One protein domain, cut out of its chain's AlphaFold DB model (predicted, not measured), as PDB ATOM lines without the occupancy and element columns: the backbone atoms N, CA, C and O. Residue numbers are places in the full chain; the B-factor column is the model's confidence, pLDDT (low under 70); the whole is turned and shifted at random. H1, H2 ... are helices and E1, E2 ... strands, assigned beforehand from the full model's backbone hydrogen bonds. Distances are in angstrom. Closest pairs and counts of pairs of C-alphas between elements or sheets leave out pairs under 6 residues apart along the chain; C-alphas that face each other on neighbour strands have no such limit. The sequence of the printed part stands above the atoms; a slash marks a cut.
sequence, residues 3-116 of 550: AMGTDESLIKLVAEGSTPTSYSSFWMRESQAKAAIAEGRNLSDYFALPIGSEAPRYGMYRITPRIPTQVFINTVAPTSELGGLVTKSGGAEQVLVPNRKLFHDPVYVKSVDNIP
ATOM      1  N   ALA A   3     -40.251  67.810  11.478       86.12
ATOM      2  CA  ALA A   3     -39.429  66.990  12.355       86.12
ATOM      3  C   ALA A   3     -37.972  67.081  11.900       86.12
ATOM      4  O   ALA A   3     -37.701  66.972  10.712       86.12
ATOM      5  N   MET A   4     -37.060  67.258  12.850       86.00
ATOM      6  CA  MET A   4     -35.630  67.370  12.589       86.00
ATOM      7  C   MET A   4     -34.876  66.272  13.339       86.00
ATOM      8  O   MET A   4     -35.059  66.098  14.554       86.00
ATOM      9  N   GLY A   5     -34.053  65.529  12.601       87.56
ATOM     10  CA  GLY A   5     -33.200  64.455  13.102       87.56
ATOM     11  C   GLY A   5     -31.988  64.962  13.886       87.56
ATOM     12  O   GLY A   5     -31.611  66.127  13.816       87.56
ATOM     13  N   THR A   6     -31.353  64.083  14.661       88.88
ATOM     14  CA  THR A   6     -30.142  64.418  15.443       88.88
ATOM     15  C   THR A   6     -28.889  64.596  14.584       88.88
ATOM     16  O   THR A   6     -27.882  65.115  15.059       88.88
ATOM     17  N   ASP A   7     -28.938  64.128  13.341       89.19
ATOM     18  CA  ASP A   7     -27.921  64.277  12.302       89.19
ATOM     19  C   ASP A   7     -28.044  65.596  11.521       89.19
ATOM     20  O   ASP A   7     -27.106  65.994  10.831       89.19
ATOM     21  N   GLU A   8     -29.164  66.305  11.667       92.31
ATOM     22  CA  GLU A   8     -29.367  67.624  11.079       92.31
ATOM     23  C   GLU A   8     -28.754  68.739  11.936       92.31
ATOM     24  O   GLU A   8     -28.572  68.635  13.154       92.31
ATOM     25  N   SER A   9     -28.443  69.854  11.282       94.31
ATOM     26  CA  SER A   9     -27.781  70.992  11.905       94.31
ATOM     27  C   SER A   9     -28.348  72.322  11.430       94.31
ATOM     28  O   SER A   9     -28.714  72.519  10.265       94.31
ATOM     29  N   LEU A  10     -28.378  73.268  12.365       95.44
ATOM     30  CA  LEU A  10     -28.805  74.634  12.116       95.44
ATOM     31  C   LEU A  10     -27.654  75.600  12.356       95.44
ATOM     32  O   LEU A  10     -26.803  75.378  13.217       95.44
ATOM     33  N   ILE A  11     -27.657  76.685  11.594       94.88
ATOM     34  CA  ILE A  11     -26.657  77.740  11.615       94.88
ATOM     35  C   ILE A  11     -27.275  79.043  12.108       94.88
ATOM     36  O   ILE A  11     -28.451  79.329  11.880       94.88
ATOM     37  N   LYS A  12     -26.463  79.850  12.781       91.88
ATOM     38  CA  LYS A  12     -26.736  81.258  13.021       91.88
ATOM     39  C   LYS A  12     -25.533  82.094  12.610       91.88
ATOM     40  O   LYS A  12     -24.394  81.723  12.888       91.88
ATOM     41  N   LEU A  13     -25.827  83.212  11.959       87.75
ATOM     42  CA  LEU A  13     -24.873  84.259  11.634       87.75
ATOM     43  C   LEU A  13     -25.013  85.366  12.683       87.75
ATOM     44  O   LEU A  13     -26.124  85.806  12.985       87.75
ATOM     45  N   VAL A  14     -23.893  85.771  13.268       80.69
ATOM     46  CA  VAL A  14     -23.766  86.947  14.143       80.69
ATOM     47  C   VAL A  14     -22.534  87.723  13.702       80.69
ATOM     48  O   VAL A  14     -21.638  87.119  13.112       80.69
ATOM     49  N   ALA A  15     -22.487  89.034  13.937       73.00
ATOM     50  CA  ALA A  15     -21.316  89.837  13.584       73.00
ATOM     51  C   ALA A  15     -20.027  89.176  14.106       73.00
ATOM     52  O   ALA A  15     -20.020  88.615  15.206       73.00
ATOM     53  N   GLU A  16     -18.961  89.169  13.299       73.94
ATOM     54  CA  GLU A  16     -17.680  88.583  13.709       73.94
ATOM     55  C   GLU A  16     -17.225  89.164  15.065       73.94
ATOM     56  O   GLU A  16     -17.326  90.363  15.306       73.94
ATOM     57  N   GLY A  17     -16.803  88.293  15.990       62.16
ATOM     58  CA  GLY A  17     -16.484  88.658  17.380       62.16
ATOM     59  C   GLY A  17     -17.660  88.577  18.365       62.16
ATOM     60  O   GLY A  17     -17.434  88.537  19.573       62.16
ATOM     61  N   SER A  18     -18.903  88.467  17.888       72.44
ATOM     62  CA  SER A  18     -20.083  88.245  18.738       72.44
ATOM     63  C   SER A  18     -20.369  86.759  18.960       72.44
ATOM     64  O   SER A  18     -20.027  85.912  18.136       72.44
ATOM     65  N   THR A  19     -21.068  86.433  20.051       76.12
ATOM     66  CA  THR A  19     -21.541  85.068  20.333       76.12
ATOM     67  C   THR A  19     -23.072  85.019  20.404       76.12
ATOM     68  O   THR A  19     -23.695  85.918  20.972       76.12
ATOM     69  N   PRO A  20     -23.730  83.989  19.838       78.88
ATOM     70  CA  PRO A  20     -25.167  83.821  19.995       78.88
ATOM     71  C   PRO A  20     -25.528  83.515  21.448       78.88
ATOM     72  O   PRO A  20     -24.916  82.651  22.076       78.88
ATOM     73  N   THR A  21     -26.589  84.140  21.954       73.94
ATOM     74  CA  THR A  21     -27.118  83.795  23.276       73.94
ATOM     75  C   THR A  21     -27.675  82.369  23.289       73.94
ATOM     76  O   THR A  21     -28.203  81.860  22.291       73.94
ATOM     77  N   SER A  22     -27.625  81.722  24.455       71.19
ATOM     78  CA  SER A  22     -28.162  80.370  24.672       71.19
ATOM     79  C   SER A  22     -29.683  80.270  24.513       71.19
ATOM     80  O   SER A  22     -30.213  79.164  24.513       71.19
ATOM     81  N   TYR A  23     -30.382  81.396  24.340       70.06
ATOM     82  CA  TYR A  23     -31.833  81.483  24.154       70.06
ATOM     83  C   TYR A  23     -32.248  81.877  22.734       70.06
ATOM     84  O   TYR A  23     -33.440  81.989  22.459       70.06
ATOM     85  N   SER A  24     -31.293  82.080  21.822       72.81
ATOM     86  CA  SER A  24     -31.597  82.448  20.440       72.81
ATOM     87  C   SER A  24     -32.544  81.437  19.788       72.81
ATOM     88  O   SER A  24     -32.215  80.253  19.671       72.81
ATOM     89  N   SER A  25     -33.693  81.918  19.316       79.69
ATOM     90  CA  SER A  25     -34.757  81.098  18.732       79.69
ATOM     91  C   SER A  25     -34.706  81.023  17.203       79.69
ATOM     92  O   SER A  25     -35.221  80.064  16.643       79.69
ATOM     93  N   PHE A  26     -34.059  81.974  16.523       85.38
ATOM     94  CA  PHE A  26     -34.005  82.036  15.056       85.38
ATOM     95  C   PHE A  26     -32.677  81.515  14.504       85.38
ATOM     96  O   PHE A  26     -31.607  81.984  14.904       85.38
ATOM     97  N   TRP A  27     -32.776  80.566  13.577       90.81
ATOM     98  CA  TRP A  27     -31.672  79.853  12.940       90.81
ATOM     99  C   TRP A  27     -31.971  79.640  11.448       90.81
ATOM    100  O   TRP A  27     -33.044  79.992  10.970       90.81
ATOM    101  N   MET A  28     -31.040  79.051  10.708       91.88
ATOM    102  CA  MET A  28     -31.208  78.652   9.304       91.88
ATOM    103  C   MET A  28     -30.659  77.238   9.097       91.88
ATOM    104  O   MET A  28     -29.830  76.779   9.885       91.88
ATOM    105  N   ARG A  29     -31.083  76.531   8.048       92.12
ATOM    106  CA  ARG A  29     -30.502  75.216   7.733       92.12
ATOM    107  C   ARG A  29     -29.037  75.365   7.323       92.12
ATOM    108  O   ARG A  29     -28.693  76.257   6.546       92.12
ATOM    109  N   GLU A  30     -28.169  74.470   7.800       92.75
ATOM    110  CA  GLU A  30     -26.745  74.522   7.437       92.75
ATOM    111  C   GLU A  30     -26.516  74.369   5.926       92.75
ATOM    112  O   GLU A  30     -25.626  75.013   5.370       92.75
ATOM    113  N   SER A  31     -27.328  73.553   5.253       90.50
ATOM    114  CA  SER A  31     -27.279  73.377   3.799       90.50
ATOM    115  C   SER A  31     -27.541  74.683   3.049       90.50
ATOM    116  O   SER A  31     -26.781  75.025   2.146       90.50
ATOM    117  N   GLN A  32     -28.560  75.444   3.454       89.81
ATOM    118  CA  GLN A  32     -28.914  76.712   2.817       89.81
ATOM    119  C   GLN A  32     -27.879  77.804   3.099       89.81
ATOM    120  O   GLN A  32     -27.508  78.533   2.183       89.81
ATOM    121  N   ALA A  33     -27.350  77.882   4.327       88.75
ATOM    122  CA  ALA A  33     -26.250  78.795   4.648       88.75
ATOM    123  C   ALA A  33     -25.019  78.510   3.774       88.75
ATOM    124  O   ALA A  33     -24.457  79.420   3.170       88.75
ATOM    125  N   LYS A  34     -24.626  77.235   3.650       90.25
ATOM    126  CA  LYS A  34     -23.501  76.824   2.796       90.25
ATOM    127  C   LYS A  34     -23.741  77.130   1.322       90.25
ATOM    128  O   LYS A  34     -22.805  77.573   0.667       90.25
ATOM    129  N   ALA A  35     -24.956  76.905   0.818       89.50
ATOM    130  CA  ALA A  35     -25.319  77.230  -0.559       89.50
ATOM    131  C   ALA A  35     -25.223  78.739  -0.817       89.50
ATOM    132  O   ALA A  35     -24.524  79.148  -1.737       89.50
ATOM    133  N   ALA A  36     -25.809  79.570   0.052       85.12
ATOM    134  CA  ALA A  36     -25.744  81.026  -0.069       85.12
ATOM    135  C   ALA A  36     -24.298  81.552  -0.064       85.12
ATOM    136  O   ALA A  36     -23.957  82.418  -0.868       85.12
ATOM    137  N   ILE A  37     -23.435  80.989   0.791       84.19
ATOM    138  CA  ILE A  37     -22.003  81.319   0.832       84.19
ATOM    139  C   ILE A  37     -21.295  80.876  -0.456       84.19
ATOM    140  O   ILE A  37     -20.515  81.638  -1.016       84.19
ATOM    141  N   ALA A  38     -21.543  79.651  -0.928       83.69
ATOM    142  CA  ALA A  38     -20.912  79.121  -2.140       83.69
ATOM    143  C   ALA A  38     -21.335  79.883  -3.406       83.69
ATOM    144  O   ALA A  38     -20.541  80.034  -4.328       83.69
ATOM    145  N   GLU A  39     -22.569  80.384  -3.427       77.69
ATOM    146  CA  GLU A  39     -23.120  81.232  -4.488       77.69
ATOM    147  C   GLU A  39     -22.661  82.697  -4.387       77.69
ATOM    148  O   GLU A  39     -22.979  83.493  -5.267       77.69
ATOM    149  N   GLY A  40     -21.931  83.072  -3.329       69.06
ATOM    150  CA  GLY A  40     -21.467  84.445  -3.118       69.06
ATOM    151  C   GLY A  40     -22.604  85.446  -2.893       69.06
ATOM    152  O   GLY A  40     -22.468  86.615  -3.255       69.06
ATOM    153  N   ARG A  41     -23.741  85.001  -2.339       74.12
ATOM    154  CA  ARG A  41     -24.874  85.886  -2.030       74.12
ATOM    155  C   ARG A  41     -24.501  86.873  -0.927       74.12
ATOM    156  O   ARG A  41     -23.808  86.509   0.023       74.12
ATOM    157  N   ASN A  42     -25.084  88.070  -0.983       71.56
ATOM    158  CA  ASN A  42     -25.156  88.936   0.189       71.56
ATOM    159  C   ASN A  42     -26.041  88.239   1.241       71.56
ATOM    160  O   ASN A  42     -27.247  88.058   1.052       71.56
ATOM    161  N   LEU A  43     -25.416  87.778   2.324       82.06
ATOM    162  CA  LEU A  43     -26.060  86.990   3.372       82.06
ATOM    163  C   LEU A  43     -27.060  87.848   4.154       82.06
ATOM    164  O   LEU A  43     -28.134  87.368   4.507       82.06
ATOM    165  N   SER A  44     -26.730  89.119   4.383       78.25
ATOM    166  CA  SER A  44     -27.622  90.081   5.034       78.25
ATOM    167  C   SER A  44     -28.915  90.283   4.234       78.25
ATOM    168  O   SER A  44     -30.000  90.177   4.805       78.25
ATOM    169  N   ASP A  45     -28.815  90.477   2.915       72.81
ATOM    170  CA  ASP A  45     -29.955  90.675   2.012       72.81
ATOM    171  C   ASP A  45     -30.812  89.408   1.866       72.81
ATOM    172  O   ASP A  45     -32.035  89.447   2.022       72.81
ATOM    173  N   TYR A  46     -30.172  88.258   1.622       83.81
ATOM    174  CA  TYR A  46     -30.871  86.997   1.365       83.81
ATOM    175  C   TYR A  46     -31.590  86.448   2.606       83.81
ATOM    176  O   TYR A  46     -32.727  85.979   2.515       83.81
ATOM    177  N   PHE A  47     -30.953  86.534   3.778       85.88
ATOM    178  CA  PHE A  47     -31.571  86.143   5.049       85.88
ATOM    179  C   PHE A  47     -32.407  87.267   5.685       85.88
ATOM    180  O   PHE A  47     -32.955  87.055   6.767       85.88
ATOM    181  N   ALA A  48     -32.502  88.433   5.027       75.50
ATOM    182  CA  ALA A  48     -33.109  89.669   5.525       75.50
ATOM    183  C   ALA A  48     -32.781  89.931   7.004       75.50
ATOM    184  O   ALA A  48     -33.662  90.108   7.850       75.50
ATOM    185  N   LEU A  49     -31.484  89.892   7.326       77.50
ATOM    186  CA  LEU A  49     -31.014  90.155   8.680       77.50
ATOM    187  C   LEU A  49     -31.359  91.604   9.053       77.50
ATOM    188  O   LEU A  49     -31.171  92.478   8.211       77.50
ATOM    189  N   PRO A  50     -31.821  91.894  10.281       63.50
ATOM    190  CA  PRO A  50     -32.084  93.267  10.699       63.50
ATOM    191  C   PRO A  50     -30.861  94.158  10.501       63.50
ATOM    192  O   PRO A  50     -29.725  93.690  10.627       63.50
ATOM    193  N   ILE A  51     -31.080  95.445  10.249       55.69
ATOM    194  CA  ILE A  51     -30.011  96.413   9.972       55.69
ATOM    195  C   ILE A  51     -28.941  96.472  11.080       55.69
ATOM    196  O   ILE A  51     -27.748  96.532  10.794       55.69
ATOM    197  N   GLY A  52     -29.345  96.330  12.349       53.28
ATOM    198  CA  GLY A  52     -28.435  96.263  13.503       53.28
ATOM    199  C   GLY A  52     -27.666  94.940  13.647       53.28
ATOM    200  O   GLY A  52     -26.815  94.811  14.517       53.28
ATOM    201  N   SER A  53     -27.968  93.934  12.821       64.25
ATOM    202  CA  SER A  53     -27.244  92.656  12.724       64.25
ATOM    203  C   SER A  53     -26.427  92.551  11.430       64.25
ATOM    204  O   SER A  53     -25.943  91.472  11.089       64.25
ATOM    205  N   GLU A  54     -26.294  93.643  10.677       63.53
ATOM    206  CA  GLU A  54     -25.507  93.697   9.450       63.53
ATOM    207  C   GLU A  54     -24.007  93.771   9.760       63.53
ATOM    208  O   GLU A  54     -23.555  94.640  10.501       63.53
ATOM    209  N   ALA A  55     -23.224  92.858   9.189       55.72
ATOM    210  CA  ALA A  55     -21.776  92.790   9.367       55.72
ATOM    211  C   ALA A  55     -21.106  92.522   8.008       55.72
ATOM    212  O   ALA A  55     -21.705  91.834   7.176       55.72
ATOM    213  N   PRO A  56     -19.877  93.013   7.751       51.97
ATOM    214  CA  PRO A  56     -19.158  92.662   6.527       51.97
ATOM    215  C   PRO A  56     -18.608  91.233   6.615       51.97
ATOM    216  O   PRO A  56     -18.324  90.610   5.597       51.97
ATOM    217  N   ARG A  57     -18.488  90.696   7.837       67.69
ATOM    218  CA  ARG A  57     -18.132  89.313   8.134       67.69
ATOM    219  C   ARG A  57     -18.982  88.787   9.278       67.69
ATOM    220  O   ARG A  57     -19.243  89.488  10.256       67.69
ATOM    221  N   TYR A  58     -19.395  87.536   9.160       82.19
ATOM    222  CA  TYR A  58     -20.218  86.849  10.140       82.19
ATOM    223  C   TYR A  58     -19.459  85.696  10.788       82.19
ATOM    224  O   TYR A  58     -18.899  84.838  10.107       82.19
ATOM    225  N   GLY A  59     -19.529  85.613  12.115       86.75
ATOM    226  CA  GLY A  59     -19.268  84.378  12.837       86.75
ATOM    227  C   GLY A  59     -20.411  83.391  12.604       86.75
ATOM    228  O   GLY A  59     -21.568  83.672  12.922       86.75
ATOM    229  N   MET A  60     -20.089  82.222  12.051       92.69
ATOM    230  CA  MET A  60     -21.052  81.159  11.784       92.69
ATOM    231  C   MET A  60     -21.053  80.151  12.936       92.69
ATOM    232  O   MET A  60     -20.047  79.484  13.176       92.69
ATOM    233  N   TYR A  61     -22.185  80.011  13.628       94.00
ATOM    234  CA  TYR A  61     -22.352  79.097  14.763       94.00
ATOM    235  C   TYR A  61     -23.332  77.981  14.433       94.00
ATOM    236  O   TYR A  61     -24.394  78.240  13.874       94.00
ATOM    237  N   ARG A  62     -22.999  76.751  14.825       95.50
ATOM    238  CA  ARG A  62     -23.807  75.551  14.607       95.50
ATOM    239  C   ARG A  62     -24.478  75.080  15.886       95.50
ATOM    240  O   ARG A  62     -23.858  75.083  16.945       95.50
ATOM    241  N   ILE A  63     -25.704  74.583  15.758       94.56
ATOM    242  CA  ILE A  63     -26.377  73.765  16.772       94.56
ATOM    243  C   ILE A  63     -26.881  72.463  16.152       94.56
ATOM    244  O   ILE A  63     -27.191  72.413  14.962       94.56
ATOM    245  N   THR A  64     -26.994  71.425  16.977       94.62
ATOM    246  CA  THR A  64     -27.582  70.131  16.607       94.62
ATOM    247  C   THR A  64     -28.614  69.704  17.650       94.62
ATOM    248  O   THR A  64     -28.422  69.985  18.846       94.62
ATOM    249  N   PRO A  65     -29.708  69.037  17.251       94.06
ATOM    250  CA  PRO A  65     -30.661  68.473  18.198       94.06
ATOM    251  C   PRO A  65     -30.004  67.403  19.076       94.06
ATOM    252  O   PRO A  65     -29.201  66.598  18.614       94.06
ATOM    253  N   ARG A  66     -30.359  67.377  20.361       92.38
ATOM    254  CA  ARG A  66     -29.973  66.313  21.304       92.38
ATOM    255  C   ARG A  66     -30.813  65.057  21.099       92.38
ATOM    256  O   ARG A  66     -30.346  63.951  21.335       92.38
ATOM    257  N   ILE A  67     -32.060  65.258  20.686       87.38
ATOM    258  CA  ILE A  67     -33.055  64.236  20.372       87.38
ATOM    259  C   ILE A  67     -33.863  64.707  19.157       87.38
ATOM    260  O   ILE A  67     -33.924  65.921  18.930       87.38
ATOM    261  N   PRO A  68     -34.516  63.801  18.407       91.00
ATOM    262  CA  PRO A  68     -35.445  64.198  17.356       91.00
ATOM    263  C   PRO A  68     -36.487  65.184  17.898       91.00
ATOM    264  O   PRO A  68     -37.101  64.944  18.940       91.00
ATOM    265  N   THR A  69     -36.648  66.322  17.228       90.50
ATOM    266  CA  THR A  69     -37.457  67.443  17.727       90.50
ATOM    267  C   THR A  69     -38.245  68.112  16.604       90.50
ATOM    268  O   THR A  69     -38.102  67.747  15.442       90.50
ATOM    269  N   GLN A  70     -39.107  69.069  16.947       83.62
ATOM    270  CA  GLN A  70     -39.911  69.819  15.985       83.62
ATOM    271  C   GLN A  70     -39.445  71.269  15.897       83.62
ATOM    272  O   GLN A  70     -39.203  71.925  16.913       83.62
ATOM    273  N   VAL A  71     -39.378  71.775  14.670       87.88
ATOM    274  CA  VAL A  71     -39.086  73.177  14.365       87.88
ATOM    275  C   VAL A  71     -40.151  73.770  13.457       87.88
ATOM    276  O   VAL A  71     -40.906  73.060  12.785       87.88
ATOM    277  N   PHE A  72     -40.228  75.095  13.436       86.25
ATOM    278  CA  PHE A  72     -41.035  75.810  12.456       86.25
ATOM    279  C   PHE A  72     -40.113  76.419  11.423       86.25
ATOM    280  O   PHE A  72     -39.094  76.995  11.776       86.25
ATOM    281  N   ILE A  73     -40.484  76.288  10.160       86.06
ATOM    282  CA  ILE A  73     -39.714  76.817   9.047       86.06
ATOM    283  C   ILE A  73     -40.631  77.753   8.292       86.06
ATOM    284  O   ILE A  73     -41.791  77.413   8.046       86.06
ATOM    285  N   ASN A  74     -40.121  78.935   7.984       84.38
ATOM    286  CA  ASN A  74     -40.810  79.909   7.164       84.38
ATOM    287  C   ASN A  74     -39.827  80.556   6.191       84.38
ATOM    288  O   ASN A  74     -38.662  80.757   6.531       84.38
ATOM    289  N   THR A  75     -40.300  80.920   5.006       86.62
ATOM    290  CA  THR A  75     -39.521  81.753   4.090       86.62
ATOM    291  C   THR A  75     -39.584  83.198   4.569       86.62
ATOM    292  O   THR A  75     -40.665  83.731   4.826       86.62
ATOM    293  N   VAL A  76     -38.425  83.830   4.716       78.12
ATOM    294  CA  VAL A  76     -38.327  85.222   5.150       78.12
ATOM    295  C   VAL A  76     -38.849  86.122   4.034       78.12
ATOM    296  O   VAL A  76     -38.386  86.036   2.898       78.12
ATOM    297  N   ALA A  77     -39.834  86.961   4.347       73.06
ATOM    298  CA  ALA A  77     -40.376  87.936   3.407       73.06
ATOM    299  C   ALA A  77     -39.365  89.071   3.147       73.06
ATOM    300  O   ALA A  77     -38.499  89.304   3.994       73.06
ATOM    301  N   PRO A  78     -39.492  89.809   2.030       73.44
ATOM    302  CA  PRO A  78     -38.763  91.056   1.859       73.44
ATOM    303  C   PRO A  78     -39.018  91.994   3.042       73.44
ATOM    304  O   PRO A  78     -40.163  92.141   3.484       73.44
ATOM    305  N   THR A  79     -37.967  92.620   3.562       63.09
ATOM    306  CA  THR A  79     -38.068  93.551   4.692       63.09
ATOM    307  C   THR A  79     -37.812  94.980   4.241       63.09
ATOM    308  O   THR A  79     -37.142  95.235   3.240       63.09
ATOM    309  N   SER A  80     -38.385  95.922   4.983       53.03
ATOM    310  CA  SER A  80     -38.217  97.356   4.784       53.03
ATOM    311  C   SER A  80     -37.997  97.997   6.147       53.03
ATOM    312  O   SER A  80     -38.883  97.962   7.000       53.03
ATOM    313  N   GLU A  81     -36.826  98.585   6.349       45.59
ATOM    314  CA  GLU A  81     -36.406  99.243   7.586       45.59
ATOM    315  C   GLU A  81     -36.167 100.742   7.327       45.59
ATOM    316  O   GLU A  81     -36.090 101.192   6.179       45.59
ATOM    317  N   LEU A  82     -36.116 101.541   8.401       40.50
ATOM    318  CA  LEU A  82     -35.880 102.994   8.344       40.50
ATOM    319  C   LEU A  82     -36.835 103.762   7.401       40.50
ATOM    320  O   LEU A  82     -36.432 104.687   6.707       40.50
ATOM    321  N   GLY A  83     -38.114 103.376   7.344       38.28
ATOM    322  CA  GLY A  83     -39.107 104.062   6.505       38.28
ATOM    323  C   GLY A  83     -38.985 103.783   5.000       38.28
ATOM    324  O   GLY A  83     -39.419 104.608   4.201       38.28
ATOM    325  N   GLY A  84     -38.408 102.641   4.608       37.62
ATOM    326  CA  GLY A  84     -38.239 102.248   3.198       37.62
ATOM    327  C   GLY A  84     -36.867 102.573   2.619       37.62
ATOM    328  O   GLY A  84     -36.599 102.272   1.460       37.62
ATOM    329  N   LEU A  85     -35.998 103.161   3.437       36.47
ATOM    330  CA  LEU A  85     -34.636 103.543   3.087       36.47
ATOM    331  C   LEU A  85     -33.699 102.335   2.958       36.47
ATOM    332  O   LEU A  85     -32.778 102.359   2.148       36.47
ATOM    333  N   VAL A  86     -33.963 101.259   3.704       44.34
ATOM    334  CA  VAL A  86     -33.263  99.980   3.549       44.34
ATOM    335  C   VAL A  86     -34.280  98.902   3.244       44.34
ATOM    336  O   VAL A  86     -35.201  98.666   4.024       44.34
ATOM    337  N   THR A  87     -34.110  98.246   2.100       52.88
ATOM    338  CA  THR A  87     -34.948  97.119   1.693       52.88
ATOM    339  C   THR A  87     -34.082  95.890   1.500       52.88
ATOM    340  O   THR A  87     -33.015  95.975   0.889       52.88
ATOM    341  N   LYS A  88     -34.534  94.754   2.035       64.75
ATOM    342  CA  LYS A  88     -33.862  93.467   1.856       64.75
ATOM    343  C   LYS A  88     -34.773  92.516   1.115       64.75
ATOM    344  O   LYS A  88     -35.972  92.453   1.392       64.75
ATOM    345  N   SER A  89     -34.201  91.785   0.168       73.75
ATOM    346  CA  SER A  89     -34.942  90.889  -0.718       73.75
ATOM    347  C   SER A  89     -35.612  89.751   0.055       73.75
ATOM    348  O   SER A  89     -36.715  89.337  -0.298       73.75
ATOM    349  N   GLY A  90     -34.962  89.247   1.111       77.44
ATOM    350  CA  GLY A  90     -35.397  88.030   1.794       77.44
ATOM    351  C   GLY A  90     -35.379  86.812   0.863       77.44
ATOM    352  O   GLY A  90     -34.692  86.782  -0.159       77.44
ATOM    353  N   GLY A  91     -36.150  85.784   1.214       81.06
ATOM    354  CA  GLY A  91     -36.297  84.558   0.424       81.06
ATOM    355  C   GLY A  91     -35.535  83.343   0.958       81.06
ATOM    356  O   GLY A  91     -35.705  82.245   0.427       81.06
ATOM    357  N   ALA A  92     -34.732  83.494   2.012       85.81
ATOM    358  CA  ALA A  92     -34.154  82.359   2.727       85.81
ATOM    359  C   ALA A  92     -35.160  81.678   3.672       85.81
ATOM    360  O   ALA A  92     -36.174  82.263   4.053       85.81
ATOM    361  N   GLU A  93     -34.865  80.448   4.094       87.19
ATOM    362  CA  GLU A  93     -35.619  79.769   5.145       87.19
ATOM    363  C   GLU A  93     -35.092  80.190   6.517       87.19
ATOM    364  O   GLU A  93     -33.911  80.046   6.840       87.19
ATOM    365  N   GLN A  94     -36.000  80.657   7.363       88.31
ATOM    366  CA  GLN A  94     -35.756  80.853   8.778       88.31
ATOM    367  C   GLN A  94     -36.395  79.713   9.563       88.31
ATOM    368  O   GLN A  94     -37.583  79.416   9.437       88.31
ATOM    369  N   VAL A  95     -35.579  79.092  10.404       88.88
ATOM    370  CA  VAL A  95     -35.954  78.018  11.309       88.88
ATOM    371  C   VAL A  95     -36.124  78.596  12.710       88.88
ATOM    372  O   VAL A  95     -35.164  79.038  13.342       88.88
ATOM    373  N   LEU A  96     -37.353  78.580  13.208       86.62
ATOM    374  CA  LEU A  96     -37.676  78.884  14.592       86.62
ATOM    375  C   LEU A  96     -37.539  77.610  15.433       86.62
ATOM    376  O   LEU A  96     -38.212  76.604  15.189       86.62
ATOM    377  N   VAL A  97     -36.684  77.695  16.450       86.62
ATOM    378  CA  VAL A  97     -36.409  76.674  17.461       86.62
ATOM    379  C   VAL A  97     -37.178  77.033  18.739       86.62
ATOM    380  O   VAL A  97     -36.708  77.865  19.518       86.62
ATOM    381  N   PRO A  98     -38.353  76.426  18.995       72.94
ATOM    382  CA  PRO A  98     -39.222  76.838  20.101       72.94
ATOM    383  C   PRO A  98     -38.667  76.433  21.467       72.94
ATOM    384  O   PRO A  98     -38.885  77.118  22.462       72.94
ATOM    385  N   ASN A  99     -37.948  75.306  21.527       82.88
ATOM    386  CA  ASN A  99     -37.362  74.786  22.756       82.88
ATOM    387  C   ASN A  99     -35.852  74.585  22.601       82.88
ATOM    388  O   ASN A  99     -35.367  73.510  22.243       82.88
ATOM    389  N   ARG A 100     -35.097  75.637  22.927       86.88
ATOM    390  CA  ARG A 100     -33.640  75.672  22.775       86.88
ATOM    391  C   ARG A 100     -32.889  74.674  23.669       86.88
ATOM    392  O   ARG A 100     -31.761  74.313  23.338       86.88
ATOM    393  N   LYS A 101     -33.519  74.159  24.736       87.62
ATOM    394  CA  LYS A 101     -32.944  73.134  25.633       87.62
ATOM    395  C   LYS A 101     -32.796  71.764  24.965       87.62
ATOM    396  O   LYS A 101     -31.997  70.949  25.416       87.62
ATOM    397  N   LEU A 102     -33.536  71.513  23.884       89.19
ATOM    398  CA  LEU A 102     -33.450  70.268  23.115       89.19
ATOM    399  C   LEU A 102     -32.260  70.240  22.148       89.19
ATOM    400  O   LEU A 102     -32.095  69.266  21.424       89.19
ATOM    401  N   PHE A 103     -31.423  71.279  22.141       91.62
ATOM    402  CA  PHE A 103     -30.277  71.428  21.250       91.62
ATOM    403  C   PHE A 103     -28.986  71.572  22.053       91.62
ATOM    404  O   PHE A 103     -28.989  72.056  23.191       91.62
ATOM    405  N   HIS A 104     -27.868  71.157  21.465       91.69
ATOM    406  CA  HIS A 104     -26.535  71.433  22.004       91.69
ATOM    407  C   HIS A 104     -26.237  72.936  22.005       91.69
ATOM    408  O   HIS A 104     -26.914  73.710  21.323       91.69
ATOM    409  N   ASP A 105     -25.257  73.373  22.792       90.50
ATOM    410  CA  ASP A 105     -24.843  74.779  22.815       90.50
ATOM    411  C   ASP A 105     -24.257  75.205  21.457       90.50
ATOM    412  O   ASP A 105     -23.778  74.346  20.711       90.50
ATOM    413  N   PRO A 106     -24.338  76.497  21.076       92.50
ATOM    414  CA  PRO A 106     -23.805  76.961  19.800       92.50
ATOM    415  C   PRO A 106     -22.290  76.752  19.729       92.50
ATOM    416  O   PRO A 106     -21.552  77.234  20.583       92.50
ATOM    417  N   VAL A 107     -21.821  76.082  18.679       93.38
ATOM    418  CA  VAL A 107     -20.394  75.852  18.429       93.38
ATOM    419  C   VAL A 107     -19.951  76.712  17.255       93.38
ATOM    420  O   VAL A 107     -20.556  76.652  16.184       93.38
ATOM    421  N   TYR A 108     -18.901  77.509  17.441       93.00
ATOM    422  CA  TYR A 108     -18.309  78.291  16.357       93.00
ATOM    423  C   TYR A 108     -17.781  77.367  15.253       93.00
ATOM    424  O   TYR A 108     -17.123  76.365  15.530       93.00
ATOM    425  N   VAL A 109     -18.073  77.704  13.999       93.12
ATOM    426  CA  VAL A 109     -17.650  76.931  12.827       93.12
ATOM    427  C   VAL A 109     -16.531  77.652  12.085       93.12
ATOM    428  O   VAL A 109     -15.460  77.082  11.905       93.12
ATOM    429  N   LYS A 110     -16.799  78.872  11.608       88.12
ATOM    430  CA  LYS A 110     -15.852  79.721  10.868       88.12
ATOM    431  C   LYS A 110     -16.396  81.142  10.716       88.12
ATOM    432  O   LYS A 110     -17.586  81.372  10.934       88.12
ATOM    433  N   SER A 111     -15.536  82.050  10.274       82.69
ATOM    434  CA  SER A 111     -15.926  83.363   9.767       82.69
ATOM    435  C   SER A 111     -16.284  83.269   8.283       82.69
ATOM    436  O   SER A 111     -15.695  82.461   7.552       82.69
ATOM    437  N   VAL A 112     -17.285  84.031   7.851       80.38
ATOM    438  CA  VAL A 112     -17.755  84.080   6.462       80.38
ATOM    439  C   VAL A 112     -17.973  85.523   6.037       80.38
ATOM    440  O   VAL A 112     -18.533  86.311   6.794       80.38
ATOM    441  N   ASP A 113     -17.545  85.861   4.827       73.19
ATOM    442  CA  ASP A 113     -17.679  87.217   4.305       73.19
ATOM    443  C   ASP A 113     -19.111  87.458   3.810       73.19
ATOM    444  O   ASP A 113     -19.742  86.581   3.213       73.19
ATOM    445  N   ASN A 114     -19.627  88.655   4.066       63.38
ATOM    446  CA  ASN A 114     -20.893  89.140   3.538       63.38
ATOM    447  C   ASN A 114     -20.601  89.950   2.270       63.38
ATOM    448  O   ASN A 114     -20.431  91.167   2.318       63.38
ATOM    449  N   ILE A 115     -20.449  89.258   1.141       50.88
ATOM    450  CA  ILE A 115     -20.018  89.881  -0.113       50.88
ATOM    451  C   ILE A 115     -21.194  90.673  -0.723       50.88
ATOM    452  O   ILE A 115     -22.258  90.091  -0.950       50.88
ATOM    453  N   PRO A 116     -21.041  91.976  -1.034       46.91
ATOM    454  CA  PRO A 116     -22.016  92.704  -1.839       46.91
ATOM    455  C   PRO A 116     -22.006  92.148  -3.271       46.91
ATOM    456  O   PRO A 116     -21.004  92.210  -3.982       46.91
TER     457      PRO A 116
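AT A GLANCE: This is residues 3 to 116 of the 550 residues of an uncharacterized protein of Rhodanobacter sp. T12-5 (UniProt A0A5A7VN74). A strongly twisted antiparallel sheet of six strands makes the body of this domain, with the short helix H1 packed on it, nearest to E1, and the still shorter H2 grazing it. A small hairpin, E5 and E6, lies at one end of the long axis, farther from the mean of the C-alphas than any other named element. The printed part has 114 residues, with two named helices and eight named strands in the order E1 E2 H1 H2 E3 E4 E5 E6 E7 E8. The class is mixed, helices and strands, with under half of the residues, 54, in named elements. The whole is compact, with a radius of gyration of the C-alphas of 13.8 A, yet elongated, spanning 42 by 25 by 25 A.

IN THESE COORDINATES: E1, residues 10 to 15, begins at C-alpha 10 (-28.805, 74.634, 12.116) and is 17.0 A long. E2 is residues 26 to 29. H1, residues 30 to 38, is 12.1 A long, and H2 is residues 43 to 46. E3, residues 57 to 63, measures 19.6 A, and E4, residues 69 to 75, 19.9 A. E5, residues 79 to 81, begins at C-alpha 79 (-38.068, 93.551, 4.692). E6 is residues 86 to 88 and E7 residues 93 to 96. E8, residues 107 to 113, is 18.3 A long and ends at C-alpha 113 (-17.679, 87.217, 4.305).

HOW THE PARTS SIT: The large sheet runs E4, E7, E2, E1, E3, E8, with E4 and E8 as edge strands. E1 and E2 form a hairpin, with N 11 and O 28 2.8 A apart. E1 and E3 are antiparallel neighbours at 149 degrees, with N 12 and O 61 2.8 A apart. E3 and E8 stand at 152 degrees, with N 58 and O 112 at 2.8 A. The pairing of E2 is staggered: residues 26 to 27 pair with E7, where N 95 and O 27 are 2.7 A apart, and residues 28 to 29 with E1. E7 and E4 have N 96 and O 72 at 2.8 A. E2, H1 H2 and E3 form a split strand-helix-strand unit, two strands of one sheet with helices between them in the chain and another strand, E1, between them in the sheet; its crossover is right-handed. H1 is on the sheet; its closest C-alphas with E1 are those of Glu 30 and Leu 10, 5.1 A apart. H1 and H2 only just touch, only at the corner by their link, with 3 pairs of C-alphas within 8 A, the closest being those of Ala 36 and Leu 43, 6.9 A apart. H2 only grazes the sheet with residues 43 to 46. The closest C-alphas of H2 and E6 are those of Asp 45 and Lys 88, 4.8 A apart. In the hairpin E5 and E6, N 81 and O 86 are 2.8 A apart. Every O i to N i+4 pair in H1 is within hydrogen-bond range; H2 is too short for such a pair, and its one O i to N i+3 pair is not within range.

THE WHOLE: The two C-alphas farthest apart, those of Ile 67 and Leu 85, are 43.0 A apart. The printed part has no cut, and no link is long. Mean pLDDT of the printed part is 78.7; it is under 70 at residue 17, residue 40, residues 50 to 57, 79 to 88 and 114 to 116.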